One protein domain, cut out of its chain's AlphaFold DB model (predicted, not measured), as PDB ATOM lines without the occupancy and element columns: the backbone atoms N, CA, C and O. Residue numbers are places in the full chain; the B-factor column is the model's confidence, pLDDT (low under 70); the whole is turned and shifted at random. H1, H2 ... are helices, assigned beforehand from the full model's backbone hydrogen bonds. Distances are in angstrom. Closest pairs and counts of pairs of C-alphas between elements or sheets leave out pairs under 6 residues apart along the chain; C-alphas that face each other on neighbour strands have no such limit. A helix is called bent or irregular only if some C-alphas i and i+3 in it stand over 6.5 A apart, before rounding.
ATOM      1  N   ARG A 137     139.052 120.760 104.154       84.69
ATOM      2  CA  ARG A 137     137.697 120.789 104.693       84.69
ATOM      3  C   ARG A 137     136.651 121.068 103.628       84.69
ATOM      4  O   ARG A 137     135.633 120.381 103.637       84.69
ATOM      5  N   PHE A 138     136.897 122.008 102.714       90.12
ATOM      6  CA  PHE A 138     136.026 122.187 101.552       90.12
ATOM      7  C   PHE A 138     135.930 120.893 100.741       90.12
ATOM      8  O   PHE A 138     134.826 120.415 100.503       90.12
ATOM      9  N   ASP A 139     137.074 120.301 100.381       89.56
ATOM     10  CA  ASP A 139     137.129 119.083  99.562       89.56
ATOM     11  C   ASP A 139     136.422 117.898 100.242       89.56
ATOM     12  O   ASP A 139     135.801 117.079  99.576       89.56
ATOM     13  N   THR A 140     136.452 117.835 101.573       90.31
ATOM     14  CA  THR A 140     135.753 116.808 102.355       90.31
ATOM     15  C   THR A 140     134.251 117.075 102.431       90.31
ATOM     16  O   THR A 140     133.447 116.155 102.301       90.31
ATOM     17  N   LEU A 141     133.847 118.322 102.692       91.62
ATOM     18  CA  LEU A 141     132.443 118.660 102.922       91.62
ATOM     19  C   LEU A 141     131.642 118.769 101.634       91.62
ATOM     20  O   LEU A 141     130.464 118.443 101.656       91.62
ATOM     21  N   VAL A 142     132.247 119.182 100.521       94.31
ATOM     22  CA  VAL A 142     131.541 119.303  99.235       94.31
ATOM     23  C   VAL A 142     130.980 117.956  98.758       94.31
ATOM     24  O   VAL A 142     129.967 117.921  98.067       94.31
ATOM     25  N   LEU A 143     131.587 116.846  99.198       94.12
ATOM     26  CA  LEU A 143     131.124 115.475  98.958       94.12
ATOM     27  C   LEU A 143     129.943 115.057  99.855       94.12
ATOM     28  O   LEU A 143     129.375 113.987  99.657       94.12
ATOM     29  N   LEU A 144     129.577 115.875 100.845       95.56
ATOM     30  CA  LEU A 144     128.488 115.649 101.798       95.56
ATOM     31  C   LEU A 144     127.490 116.824 101.718       95.56
ATOM     32  O   LEU A 144     127.536 117.711 102.578       95.56
ATOM     33  N   PRO A 145     126.591 116.851 100.711       93.88
ATOM     34  CA  PRO A 145     125.784 118.025 100.367       93.88
ATOM     35  C   PRO A 145     125.007 118.632 101.541       93.88
ATOM     36  O   PRO A 145     125.091 119.840 101.765       93.88
ATOM     37  N   ASP A 146     124.339 117.803 102.347       94.31
ATOM     38  CA  ASP A 146     123.541 118.278 103.484       94.31
ATOM     39  C   ASP A 146     124.407 118.968 104.540       94.31
ATOM     40  O   ASP A 146     124.066 120.036 105.052       94.31
ATOM     41  N   LYS A 147     125.574 118.386 104.846       93.00
ATOM     42  CA  LYS A 147     126.521 118.986 105.793       93.00
ATOM     43  C   LYS A 147     127.111 120.267 105.218       93.00
ATOM     44  O   LYS A 147     127.217 121.255 105.933       93.00
ATOM     45  N   PHE A 148     127.457 120.286 103.934       94.44
ATOM     46  CA  PHE A 148     127.959 121.486 103.268       94.44
ATOM     47  C   PHE A 148     126.958 122.650 103.364       94.44
ATOM     48  O   PHE A 148     127.323 123.761 103.767       94.44
ATOM     49  N   GLN A 149     125.682 122.374 103.089       93.88
ATOM     50  CA  GLN A 149     124.607 123.358 103.168       93.88
ATOM     51  C   GLN A 149     124.328 123.818 104.598       93.88
ATOM     52  O   GLN A 149     124.123 125.011 104.826       93.88
ATOM     53  N   GLN A 150     124.374 122.924 105.585       90.69
ATOM     54  CA  GLN A 150     124.253 123.312 106.994       90.69
ATOM     55  C   GLN A 150     125.349 124.304 107.406       90.69
ATOM     56  O   GLN A 150     125.061 125.286 108.097       90.69
ATOM     57  N   GLU A 151     126.579 124.080 106.942       90.44
ATOM     58  CA  GLU A 151     127.756 124.849 107.348       90.44
ATOM     59  C   GLU A 151     127.825 126.233 106.688       90.44
ATOM     60  O   GLU A 151     128.190 127.203 107.361       90.44
ATOM     61  N   CYS A 152     127.480 126.352 105.398       92.19
ATOM     62  CA  CYS A 152     127.627 127.602 104.634       92.19
ATOM     63  C   CYS A 152     126.315 128.211 104.104       92.19
ATOM     64  O   CYS A 152     126.312 129.374 103.711       92.19
ATOM     65  N   GLY A 153     125.201 127.475 104.133       91.69
ATOM     66  CA  GLY A 153     123.878 127.915 103.666       91.69
ATOM     67  C   GLY A 153     123.541 127.564 102.210       91.69
ATOM     68  O   GLY A 153     122.380 127.697 101.814       91.69
ATOM     69  N   PHE A 154     124.518 127.076 101.442       95.31
ATOM     70  CA  PHE A 154     124.395 126.768 100.013       95.31
ATOM     71  C   PHE A 154     124.595 125.281  99.741       95.31
ATOM     72  O   PHE A 154     125.431 124.649 100.382       95.31
ATOM     73  N   SER A 155     123.879 124.726  98.767       96.00
ATOM     74  CA  SER A 155     124.235 123.420  98.204       96.00
ATOM     75  C   SER A 155     125.570 123.510  97.440       96.00
ATOM     76  O   SER A 155     125.983 124.607  97.048       96.00
ATOM     77  N   PRO A 156     126.266 122.389  97.178       96.50
ATOM     78  CA  PRO A 156     127.482 122.404  96.362       96.50
ATOM     79  C   PRO A 156     127.297 123.036  94.973       96.50
ATOM     80  O   PRO A 156     128.186 123.737  94.492       96.50
ATOM     81  N   VAL A 157     126.132 122.824  94.350       96.00
ATOM     82  CA  VAL A 157     125.796 123.380  93.029       96.00
ATOM     83  C   VAL A 157     125.614 124.895  93.113       96.00
ATOM     84  O   VAL A 157     126.241 125.632  92.354       96.00
ATOM     85  N   GLU A 158     124.825 125.365  94.082       96.06
ATOM     86  CA  GLU A 158     124.614 126.796  94.332       96.06
ATOM     87  C   GLU A 158     125.939 127.499  94.655       96.06
ATOM     88  O   GLU A 158     126.241 128.566  94.129       96.06
ATOM     89  N   PHE A 159     126.778 126.871  95.479       96.94
ATOM     90  CA  PHE A 159     128.099 127.388  95.803       96.94
ATOM     91  C   PHE A 159     128.992 127.503  94.565       96.94
ATOM     92  O   PHE A 159     129.691 128.502  94.416       96.94
ATOM     93  N   GLY A 160     128.982 126.501  93.683       96.38
ATOM     94  CA  GLY A 160     129.739 126.528  92.432       96.38
ATOM     95  C   GLY A 160     129.333 127.693  91.530       96.38
ATOM     96  O   GLY A 160     130.203 128.388  91.009       96.38
ATOM     97  N   ALA A 161     128.028 127.951  91.404       96.56
ATOM     98  CA  ALA A 161     127.506 129.078  90.634       96.56
ATOM     99  C   ALA A 161     127.884 130.433  91.260       96.56
ATOM    100  O   ALA A 161     128.436 131.294  90.574       96.56
ATOM    101  N   LEU A 162     127.700 130.603  92.577       96.31
ATOM    102  CA  LEU A 162     128.126 131.820  93.276       96.31
ATOM    103  C   LEU A 162     129.637 132.040  93.139       96.31
ATOM    104  O   LEU A 162     130.080 133.167  92.918       96.31
ATOM    105  N   LEU A 163     130.430 130.969  93.261       95.25
ATOM    106  CA  LEU A 163     131.879 131.019  93.113       95.25
ATOM    107  C   LEU A 163     132.265 131.584  91.752       95.25
ATOM    108  O   LEU A 163     133.098 132.479  91.729       95.25
ATOM    109  N   GLN A 164     131.660 131.110  90.659       94.62
ATOM    110  CA  GLN A 164     131.929 131.623  89.311       94.62
ATOM    111  C   GLN A 164     131.628 133.121  89.199       94.62
ATOM    112  O   GLN A 164     132.426 133.868  88.633       94.62
ATOM    113  N   GLU A 165     130.524 133.585  89.787       93.62
ATOM    114  CA  GLU A 165     130.149 135.000  89.732       93.62
ATOM    115  C   GLU A 165     131.120 135.913  90.489       93.62
ATOM    116  O   GLU A 165     131.420 137.012  90.024       93.62
ATOM    117  N   VAL A 166     131.609 135.480  91.654       93.69
ATOM    118  CA  VAL A 166     132.463 136.308  92.529       93.69
ATOM    119  C   VAL A 166     133.950 135.952  92.437       93.69
ATOM    120  O   VAL A 166     134.790 136.547  93.122       93.69
ATOM    121  N   GLU A 167     134.307 135.005  91.568       89.00
ATOM    122  CA  GLU A 167     135.677 134.549  91.332       89.00
ATOM    123  C   GLU A 167     136.654 135.704  91.038       89.00
ATOM    124  O   GLU A 167     137.746 135.709  91.626       89.00
ATOM    125  N   PRO A 168     136.303 136.723  90.223       86.19
ATOM    126  CA  PRO A 168     137.205 137.840  89.952       86.19
ATOM    127  C   PRO A 168     137.689 138.537  91.227       86.19
ATOM    128  O   PRO A 168     138.882 138.837  91.345       86.19
ATOM    129  N   VAL A 169     136.792 138.719  92.205       85.75
ATOM    130  CA  VAL A 169     137.096 139.293  93.522       85.75
ATOM    131  C   VAL A 169     137.998 138.345  94.309       85.75
ATOM    132  O   VAL A 169     139.015 138.761  94.858       85.75
ATOM    133  N   LEU A 170     137.703 137.046  94.323       83.94
ATOM    134  CA  LEU A 170     138.495 136.056  95.064       83.94
ATOM    135  C   LEU A 170     139.940 135.915  94.557       83.94
ATOM    136  O   LEU A 170     140.804 135.457  95.310       83.94
ATOM    137  N   HIS A 171     140.228 136.343  93.328       76.25
ATOM    138  CA  HIS A 171     141.593 136.415  92.800       76.25
ATOM    139  C   HIS A 171     142.312 137.731  93.111       76.25
ATOM    140  O   HIS A 171     143.524 137.821  92.898       76.25
ATOM    141  N   LEU A 172     141.632 138.787  93.564       69.12
ATOM    142  CA  LEU A 172     142.308 140.032  93.943       69.12
ATOM    143  C   LEU A 172     143.149 139.828  95.213       69.12
ATOM    144  O   LEU A 172     142.812 139.063  96.122       69.12
ATOM    145  N   CYS A 173     144.293 140.509  95.259       60.72
ATOM    146  CA  CYS A 173     145.183 140.464  96.412       60.72
ATOM    147  C   CYS A 173     144.584 141.204  97.606       60.72
ATOM    148  O   CYS A 173     144.021 142.284  97.458       60.72
ATOM    149  N   ARG A 174     144.779 140.637  98.807       62.62
ATOM    150  CA  ARG A 174     144.448 141.311 100.067       62.62
ATOM    151  C   ARG A 174     145.251 142.606 100.163       62.62
ATOM    152  O   ARG A 174     146.459 142.556 100.411       62.62
ATOM    153  N   ASP A 175     144.569 143.730 100.027       56.75
ATOM    154  CA  ASP A 175     145.113 145.049 100.332       56.75
ATOM    155  C   ASP A 175     144.193 145.784 101.304       56.75
ATOM    156  O   ASP A 175     143.547 146.770 100.976       56.75
ATOM    157  N   ALA A 176     144.104 145.255 102.525       49.44
ATOM    158  CA  ALA A 176     143.257 145.807 103.582       49.44
ATOM    159  C   ALA A 176     143.663 147.226 104.039       49.44
ATOM    160  O   ALA A 176     142.987 147.788 104.890       49.44
ATOM    161  N   GLY A 177     144.768 147.783 103.527       51.50
ATOM    162  CA  GLY A 177     145.229 149.135 103.851       51.50
ATOM    163  C   GLY A 177     145.473 150.022 102.632       51.50
ATOM    164  O   GLY A 177     146.105 151.060 102.799       51.50
ATOM    165  N   HIS A 178     145.046 149.606 101.431       54.75
ATOM    166  CA  HIS A 178     145.292 150.324 100.167       54.75
ATOM    167  C   HIS A 178     146.764 150.724  99.952       54.75
ATOM    168  O   HIS A 178     147.075 151.748  99.348       54.75
ATOM    169  N   VAL A 179     147.695 149.934 100.490       50.91
ATOM    170  CA  VAL A 179     149.123 150.275 100.530       50.91
ATOM    171  C   VAL A 179     149.785 150.008  99.173       50.91
ATOM    172  O   VAL A 179     150.905 150.455  98.927       50.91
ATOM    173  N   TYR A 180     149.133 149.253  98.283       52.91
ATOM    174  CA  TYR A 180     149.742 148.757  97.055       52.91
ATOM    175  C   TYR A 180     148.837 148.990  95.835       52.91
ATOM    176  O   TYR A 180     147.687 148.573  95.811       52.91
ATOM    177  N   GLY A 181     149.380 149.596  94.774       51.59
ATOM    178  CA  GLY A 181     148.652 149.791  93.512       51.59
ATOM    179  C   GLY A 181     148.373 148.490  92.737       51.59
ATOM    180  O   GLY A 181     149.008 147.454  92.965       51.59
ATOM    181  N   ASP A 182     147.459 148.553  91.766       54.09
ATOM    182  CA  ASP A 182     146.920 147.403  91.013       54.09
ATOM    183  C   ASP A 182     147.975 146.501  90.360       54.09
ATOM    184  O   ASP A 182     147.891 145.272  90.449       54.09
ATOM    185  N   ALA A 183     149.001 147.082  89.737       56.72
ATOM    186  CA  ALA A 183     150.092 146.332  89.108       56.72
ATOM    187  C   ALA A 183     150.918 145.528  90.133       56.72
ATOM    188  O   ALA A 183     151.290 144.374  89.882       56.72
ATOM    189  N   LEU A 184     151.146 146.102  91.320       55.19
ATOM    190  CA  LEU A 184     151.863 145.456  92.421       55.19
ATOM    191  C   LEU A 184     150.996 144.384  93.104       55.19
ATOM    192  O   LEU A 184     151.493 143.351  93.558       55.19
ATOM    193  N   ASN A 185     149.681 144.604  93.148       56.47
ATOM    194  CA  ASN A 185     148.719 143.611  93.611       56.47
ATOM    195  C   ASN A 185     148.635 142.419  92.644       56.47
ATOM    196  O   ASN A 185     148.674 141.274  93.092       56.47
ATOM    197  N   ARG A 186     148.622 142.633  91.324       54.97
ATOM    198  CA  ARG A 186     148.587 141.540  90.331       54.97
ATOM    199  C   ARG A 186     149.837 140.658  90.366       54.97
ATOM    200  O   ARG A 186     149.710 139.436  90.336       54.97
ATOM    201  N   THR A 187     151.029 141.235  90.503       50.91
ATOM    202  CA  THR A 187     152.300 140.482  90.610       50.91
ATOM    203  C   THR A 187     152.414 139.698  91.922       50.91
ATOM    204  O   THR A 187     152.951 138.588  91.952       50.91
ATOM    205  N   ARG A 188     151.808 140.195  93.009       51.44
ATOM    206  CA  ARG A 188     151.741 139.499  94.307       51.44
ATOM    207  C   ARG A 188     150.773 138.309  94.361       51.44
ATOM    208  O   ARG A 188     150.883 137.511  95.298       51.44
ATOM    209  N   ARG A 189     149.884 138.139  93.367       47.53
ATOM    210  CA  ARG A 189     148.851 137.074  93.312       47.53
ATOM    211  C   ARG A 189     149.398 135.664  93.526       47.53
ATOM    212  O   ARG A 189     148.747 134.843  94.159       47.53
ATOM    213  N   ARG A 190     150.602 135.363  93.031       44.34
ATOM    214  CA  ARG A 190     151.094 133.976  92.947       44.34
ATOM    215  C   ARG A 190     151.499 133.334  94.285       44.34
ATOM    216  O   ARG A 190     151.794 132.146  94.283       44.34
ATOM    217  N   ARG A 191     151.601 134.072  95.406       46.00
ATOM    218  CA  ARG A 191     152.327 133.564  96.600       46.00
ATOM    219  C   ARG A 191     151.758 133.924  97.982       46.00
ATOM    220  O   ARG A 191     152.475 133.760  98.968       46.00
ATOM    221  N   ARG A 192     150.521 134.435  98.100       48.84
ATOM    222  CA  ARG A 192     150.050 135.046  99.369       48.84
ATOM    223  C   ARG A 192     148.770 134.490  99.996       48.84
ATOM    224  O   ARG A 192     148.535 134.763 101.173       48.84
ATOM    225  N   PHE A 193     147.941 133.743  99.275       57.62
ATOM    226  CA  PHE A 193     146.683 133.268  99.850       57.62
ATOM    227  C   PHE A 193     146.902 131.978 100.614       57.62
ATOM    228  O   PHE A 193     147.170 130.964  99.991       57.62
ATOM    229  N   LYS A 194     146.712 132.002 101.941       67.94
ATOM    230  CA  LYS A 194     146.712 130.795 102.788       67.94
ATOM    231  C   LYS A 194     145.785 129.696 102.221       67.94
ATOM    232  O   LYS A 194     146.029 128.525 102.476       67.94
ATOM    233  N   TYR A 195     144.775 130.079 101.433       78.69
ATOM    234  CA  TYR A 195     143.703 129.224 100.940       78.69
ATOM    235  C   TYR A 195     143.341 129.529  99.481       78.69
ATOM    236  O   TYR A 195     143.513 130.656  99.018       78.69
ATOM    237  N   SER A 196     142.816 128.529  98.770       82.25
ATOM    238  CA  SER A 196     142.314 128.666  97.391       82.25
ATOM    239  C   SER A 196     141.048 129.546  97.308       82.25
ATOM    240  O   SER A 196     140.383 129.707  98.328       82.25
ATOM    241  N   PRO A 197     140.668 130.095  96.133       86.25
ATOM    242  CA  PRO A 197     139.440 130.891  95.969       86.25
ATOM    243  C   PRO A 197     138.174 130.217  96.518       86.25
ATOM    244  O   PRO A 197     137.460 130.820  97.315       86.25
ATOM    245  N   ARG A 198     137.960 128.937  96.180       90.38
ATOM    246  CA  ARG A 198     136.857 128.116  96.709       90.38
ATOM    247  C   ARG A 198     136.885 128.015  98.237       90.38
ATOM    248  O   ARG A 198     135.888 128.276  98.894       90.38
ATOM    249  N   GLU A 199     138.050 127.751  98.826       88.81
ATOM    250  CA  GLU A 199     138.193 127.667 100.285       88.81
ATOM    251  C   GLU A 199     137.951 129.036 100.945       88.81
ATOM    252  O   GLU A 199     137.318 129.119 101.993       88.81
ATOM    253  N   ARG A 200     138.399 130.135 100.318       88.88
ATOM    254  CA  ARG A 200     138.158 131.505 100.802       88.88
ATOM    255  C   ARG A 200     136.670 131.833 100.853       88.88
ATOM    256  O   ARG A 200     136.213 132.327 101.882       88.88
ATOM    257  N   LEU A 201     135.932 131.543  99.780       93.19
ATOM    258  CA  LEU A 201     134.486 131.757  99.745       93.19
ATOM    259  C   LEU A 201     133.767 130.862 100.760       93.19
ATOM    260  O   LEU A 201     132.925 131.344 101.509       93.19
ATOM    261  N   PHE A 202     134.143 129.586 100.848       93.69
ATOM    262  CA  PHE A 202     133.548 128.655 101.804       93.69
ATOM    263  C   PHE A 202     133.730 129.121 103.256       93.69
ATOM    264  O   PHE A 202     132.753 129.278 103.986       93.69
ATOM    265  N   MET A 203     134.962 129.454 103.660       91.19
ATOM    266  CA  MET A 203     135.239 130.009 104.990       91.19
ATOM    267  C   MET A 203     134.481 131.315 105.250       91.19
ATOM    268  O   MET A 203     134.020 131.531 106.371       91.19
ATOM    269  N   PHE A 204     134.376 132.193 104.245       92.00
ATOM    270  CA  PHE A 204     133.644 133.456 104.345       92.00
ATOM    271  C   PHE A 204     132.168 133.220 104.681       92.00
ATOM    272  O   PHE A 204     131.641 133.816 105.621       92.00
ATOM    273  N   LEU A 205     131.522 132.306 103.957       93.94
ATOM    274  CA  LEU A 205     130.116 131.966 104.150       93.94
ATOM    275  C   LEU A 205     129.877 131.249 105.484       93.94
ATOM    276  O   LEU A 205     128.954 131.614 106.211       93.94
ATOM    277  N   CYS A 206     130.746 130.307 105.869       91.81
ATOM    278  CA  CYS A 206     130.696 129.689 107.198       91.81
ATOM    279  C   CYS A 206     130.843 130.729 108.314       91.81
ATOM    280  O   CYS A 206     130.115 130.687 109.305       91.81
ATOM    281  N   PHE A 207     131.757 131.692 108.151       89.38
ATOM    282  CA  PHE A 207     131.931 132.782 109.108       89.38
ATOM    283  C   PHE A 207     130.660 133.628 109.228       89.38
ATOM    284  O   PHE A 207     130.214 133.884 110.344       89.38
ATOM    285  N   ALA A 208     130.062 134.039 108.105       89.56
ATOM    286  CA  ALA A 208     128.839 134.841 108.097       89.56
ATOM    287  C   ALA A 208     127.651 134.091 108.723       89.56
ATOM    288  O   ALA A 208     126.898 134.656 109.517       89.56
ATOM    289  N   ARG A 209     127.505 132.797 108.416       88.69
ATOM    290  CA  ARG A 209     126.409 131.962 108.917       88.69
ATOM    291  C   ARG A 209     126.531 131.653 110.407       88.69
ATOM    292  O   ARG A 209     125.529 131.668 111.111       88.69
ATOM    293  N   GLN A 210     127.742 131.410 110.905       85.19
ATOM    294  CA  GLN A 210     127.965 130.878 112.258       85.19
ATOM    295  C   GLN A 210     128.538 131.904 113.246       85.19
ATOM    296  O   GLN A 210     129.003 131.554 114.338       85.19
ATOM    297  N   TYR A 211     128.531 133.184 112.873       78.69
ATOM    298  CA  TYR A 211     129.098 134.249 113.688       78.69
ATOM    299  C   TYR A 211     128.483 134.318 115.098       78.69
ATOM    300  O   TYR A 211     127.287 134.126 115.314       78.69
ATOM    301  N   GLY A 212     129.317 134.646 116.089       61.84
ATOM    302  CA  GLY A 212     128.882 134.885 117.469       61.84
ATOM    303  C   GLY A 212     128.595 133.613 118.272       61.84
ATOM    304  O   GLY A 212     128.510 133.676 119.499       61.84
ATOM    305  N   GLY A 213     128.545 132.444 117.630       62.97
ATOM    306  CA  GLY A 213     128.621 131.170 118.329       62.97
ATOM    307  C   GLY A 213     129.998 130.995 118.975       62.97
ATOM    308  O   GLY A 213     131.034 131.263 118.361       62.97
ATOM    309  N   ARG A 214     130.052 130.450 120.202       56.09
ATOM    310  CA  ARG A 214     131.306 129.883 120.756       56.09
ATOM    311  C   ARG A 214     131.892 128.792 119.832       56.09
ATOM    312  O   ARG A 214     133.044 128.402 120.014       56.09
ATOM    313  N   SER A 215     131.107 128.332 118.855       63.91
ATOM    314  CA  SER A 215     131.427 127.359 117.819       63.91
ATOM    315  C   SER A 215     132.443 127.866 116.798       63.91
ATOM    316  O   SER A 215     133.433 127.170 116.627       63.91
ATOM    317  N   PHE A 216     132.314 129.059 116.197       75.31
ATOM    318  CA  PHE A 216     133.136 129.386 115.016       75.31
ATOM    319  C   PHE A 216     134.644 129.371 115.298       75.31
ATOM    320  O   PHE A 216     135.403 128.749 114.567       75.31
ATOM    321  N   ARG A 217     135.120 130.003 116.383       74.94
ATOM    322  CA  ARG A 217     136.562 129.958 116.722       74.94
ATOM    323  C   ARG A 217     137.038 128.536 117.035       74.94
ATOM    324  O   ARG A 217     138.166 128.192 116.697       74.94
ATOM    325  N   ARG A 218     136.197 127.724 117.686       77.81
ATOM    326  CA  ARG A 218     136.508 126.322 118.008       77.81
ATOM    327  C   ARG A 218     136.533 125.457 116.747       77.81
ATOM    328  O   ARG A 218     137.485 124.712 116.564       77.81
ATOM    329  N   GLN A 219     135.546 125.608 115.869       80.50
ATOM    330  CA  GLN A 219     135.447 124.937 114.573       80.50
ATOM    331  C   GLN A 219     136.586 125.350 113.644       80.50
ATOM    332  O   GLN A 219     137.250 124.486 113.096       80.50
ATOM    333  N   ALA A 220     136.884 126.647 113.534       82.19
ATOM    334  CA  ALA A 220     138.008 127.138 112.746       82.19
ATOM    335  C   ALA A 220     139.324 126.498 113.212       82.19
ATOM    336  O   ALA A 220     140.090 126.014 112.386       82.19
ATOM    337  N   ASN A 221     139.562 126.415 114.526       79.94
ATOM    338  CA  ASN A 221     140.727 125.705 115.054       79.94
ATOM    339  C   ASN A 221     140.681 124.199 114.737       79.94
ATOM    340  O   ASN A 221     141.694 123.648 114.318       79.94
ATOM    341  N   ALA A 222     139.523 123.547 114.891       82.56
ATOM    342  CA  ALA A 222     139.341 122.129 114.568       82.56
ATOM    343  C   ALA A 222     139.554 121.820 113.074       82.56
ATOM    344  O   ALA A 222     139.976 120.723 112.726       82.56
ATOM    345  N   TRP A 223     139.301 122.786 112.190       83.19
ATOM    346  CA  TRP A 223     139.494 122.672 110.739       83.19
ATOM    347  C   TRP A 223     140.851 123.211 110.264       83.19
ATOM    348  O   TRP A 223     141.067 123.415 109.066       83.19
ATOM    349  N   ASN A 224     141.781 123.455 111.196       80.94
ATOM    350  CA  ASN A 224     143.116 124.006 110.935       80.94
ATOM    351  C   ASN A 224     143.104 125.375 110.226       80.94
ATOM    352  O   ASN A 224     144.081 125.814 109.595       80.94
ATOM    353  N   TRP A 225     142.003 126.113 110.364       83.81
ATOM    354  CA  TRP A 225     141.882 127.467 109.868       83.81
ATOM    355  C   TRP A 225     142.584 128.459 110.805       83.81
ATOM    356  O   TRP A 225     142.483 128.417 112.026       83.81
ATOM    357  N   SER A 226     143.301 129.424 110.225       80.69
ATOM    358  CA  SER A 226     143.846 130.557 110.975       80.69
ATOM    359  C   SER A 226     142.723 131.559 111.158       80.69
ATOM    360  O   SER A 226     142.353 132.231 110.198       80.69
ATOM    361  N   VAL A 227     142.237 131.691 112.391       78.50
ATOM    362  CA  VAL A 227     141.203 132.669 112.760       78.50
ATOM    363  C   VAL A 227     141.577 134.079 112.287       78.50
ATOM    364  O   VAL A 227     140.746 134.770 111.708       78.50
ATOM    365  N   SER A 228     142.843 134.487 112.445       74.94
ATOM    366  CA  SER A 228     143.333 135.784 111.957       74.94
ATOM    367  C   SER A 228     143.251 135.915 110.434       74.94
ATOM    368  O   SER A 228     142.864 136.961 109.930       74.94
ATOM    369  N   SER A 229     143.593 134.858 109.689       77.56
ATOM    370  CA  SER A 229     143.505 134.881 108.222       77.56
ATOM    371  C   SER A 229     142.062 134.915 107.733       77.56
ATOM    372  O   SER A 229     141.785 135.633 106.780       77.56
ATOM    373  N   VAL A 230     141.164 134.168 108.386       80.38
ATOM    374  CA  VAL A 230     139.733 134.163 108.058       80.38
ATOM    375  C   VAL A 230     139.117 135.527 108.333       80.38
ATOM    376  O   VAL A 230     138.408 136.048 107.487       80.38
ATOM    377  N   PHE A 231     139.428 136.144 109.475       79.56
ATOM    378  CA  PHE A 231     138.909 137.471 109.804       79.56
ATOM    379  C   PHE A 231     139.370 138.540 108.801       79.56
ATOM    380  O   PHE A 231     138.566 139.353 108.356       79.56
ATOM    381  N   LEU A 232     140.646 138.514 108.399       76.75
ATOM    382  CA  LEU A 232     141.160 139.424 107.371       76.75
ATOM    383  C   LEU A 232     140.503 139.188 106.005       76.75
ATOM    384  O   LEU A 232     140.182 140.153 105.317       76.75
ATOM    385  N   ASP A 233     140.300 137.926 105.615       80.69
ATOM    386  CA  ASP A 233     139.547 137.599 104.401       80.69
ATOM    387  C   ASP A 233     138.105 138.077 104.493       80.69
ATOM    388  O   ASP A 233     137.601 138.606 103.516       80.69
ATOM    389  N   PHE A 234     137.469 137.941 105.653       85.44
ATOM    390  CA  PHE A 234     136.104 138.390 105.865       85.44
ATOM    391  C   PHE A 234     135.958 139.895 105.642       85.44
ATOM    392  O   PHE A 234     135.150 140.307 104.817       85.44
ATOM    393  N   VAL A 235     136.772 140.710 106.320       82.69
ATOM    394  CA  VAL A 235     136.730 142.176 106.173       82.69
ATOM    395  C   VAL A 235     136.970 142.582 104.720       82.69
ATOM    396  O   VAL A 235     136.230 143.393 104.167       82.69
ATOM    397  N   TRP A 236     137.978 141.982 104.084       84.00
ATOM    398  CA  TRP A 236     138.346 142.310 102.713       84.00
ATOM    399  C   TRP A 236     137.278 141.862 101.699       84.00
ATOM    400  O   TRP A 236     136.887 142.645 100.837       84.00
ATOM    401  N   LEU A 237     136.768 140.631 101.813       88.75
ATOM    402  CA  LEU A 237     135.727 140.112 100.925       88.75
ATOM    403  C   LEU A 237     134.426 140.879 101.097       88.75
ATOM    404  O   LEU A 237     133.833 141.248 100.097       88.75
ATOM    405  N   ARG A 238     134.010 141.192 102.327       90.12
ATOM    406  CA  ARG A 238     132.788 141.965 102.571       90.12
ATOM    407  C   ARG A 238     132.810 143.301 101.825       90.12
ATOM    408  O   ARG A 238     131.858 143.592 101.111       90.12
ATOM    409  N   ALA A 239     133.900 144.064 101.943       87.50
ATOM    410  CA  ALA A 239     134.036 145.374 101.300       87.50
ATOM    411  C   ALA A 239     133.968 145.311  99.762       87.50
ATOM    412  O   ALA A 239     133.507 146.252  99.126       87.50
ATOM    413  N   ASN A 240     134.406 144.201  99.161       90.25
ATOM    414  CA  ASN A 240     134.360 144.013  97.708       90.25
ATOM    415  C   ASN A 240     133.054 143.357  97.231       90.25
ATOM    416  O   ASN A 240     132.600 143.628  96.125       90.25
ATOM    417  N   LEU A 241     132.457 142.475  98.035       93.56
ATOM    418  CA  LEU A 241     131.239 141.749  97.677       93.56
ATOM    419  C   LEU A 241     129.995 142.627  97.821       93.56
ATOM    420  O   LEU A 241     129.099 142.524  96.993       93.56
ATOM    421  N   ILE A 242     129.957 143.530  98.807       92.38
ATOM    422  CA  ILE A 242     128.815 144.433  99.017       92.38
ATOM    423  C   ILE A 242     128.564 145.368  97.823       92.38
ATOM    424  O   ILE A 242     127.423 145.731  97.539       92.38
ATOM    425  N   THR A 243     129.624 145.739  97.103       93.00
ATOM    426  CA  THR A 243     129.578 146.572  95.894       93.00
ATOM    427  C   THR A 243     129.698 145.755  94.607       93.00
ATOM    428  O   THR A 243     129.742 146.329  93.518       93.00
TER     429      THR A 243
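This is residues 137 to 243 of the 492 residues of the protein "Hypothetical protein" of Calcidiscus leptoporus (UniProt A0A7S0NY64). A small cluster of crossed helices has H5 at its core, with H2, H3 and H7 packed round it at large angles and the short H1 beside its first part. H4 lies away from this cluster at one end of the longest axis, touching no helix, and H6 meets H7 at a corner. The printed part has 107 residues with seven named helices, H1 to H7 in order along the chain, and no named strand; the class is all helix. The whole is compact, with a radius of gyration of the C-alphas of 14.0 A, and spans 41 by 29 by 25 A.

H1, residues 137 to 141, begins at C-alpha 137 (137.697, 120.789, 104.693). H2 is residues 145 to 152. H3, residues 156 to 170, measures 17.6 A from first to last C-alpha; it is irregular, with C-alphas 165 and 168 7.6 A apart. H4, residues 182 to 191, measures 15.9 A and is irregular, with C-alphas 187 and 190 7.0 A apart. H5, residues 197 to 210, measures 19.9 A and begins at C-alpha 197 (139.440, 130.891, 95.969). H6, residues 214 to 222, measures 12.8 A and is only just irregular, with C-alphas 214 and 217 6.6 A apart. H7, residues 227 to 241, measures 20.2 A and ends at C-alpha 241 (131.239, 141.749, 97.677).

H5 is the hub, touching four helices. It touches H7 about perpendicular, at 84 degrees; the closest C-alphas, of Phe 204 and Phe 234, are 5.7 A apart. It touches H2 at 71 degrees, only just about perpendicular, closest at the C-alphas of Cys 152 and Cys 206, 4.5 A. With residues 197 to 201 alone it touches H3, closest at the C-alphas of Leu 170 and Pro 197, 5.3 A. H5 only just touches H1, with 3 pairs of C-alphas within 8 A, closest at Phe 138 and Glu 199, 6.0 A. H6 and H7 only just touch, with 3 pairs within 8 A and only at the corner, closest at the C-alphas of Ala 220 and Val 227, 6.4 A. H4 is apart from H3, H5 and H7, among others. Every O i to N i+4 pair is within hydrogen-bond range in H1, H2, H5 and H7; the counts are 9 of 11 in H3, 4 of 6 in H4 and 4 of 5 in H6.

The two C-alphas farthest apart, of Asp 146 and Gly 181, are 41.5 A apart. The printed part has no cut. The link from H3 to H4, 11 residues, is long, and the other links are tight. The mean pLDDT of the printed part is 79.9; residues 172 to 194 and 212 to 215 are under 70.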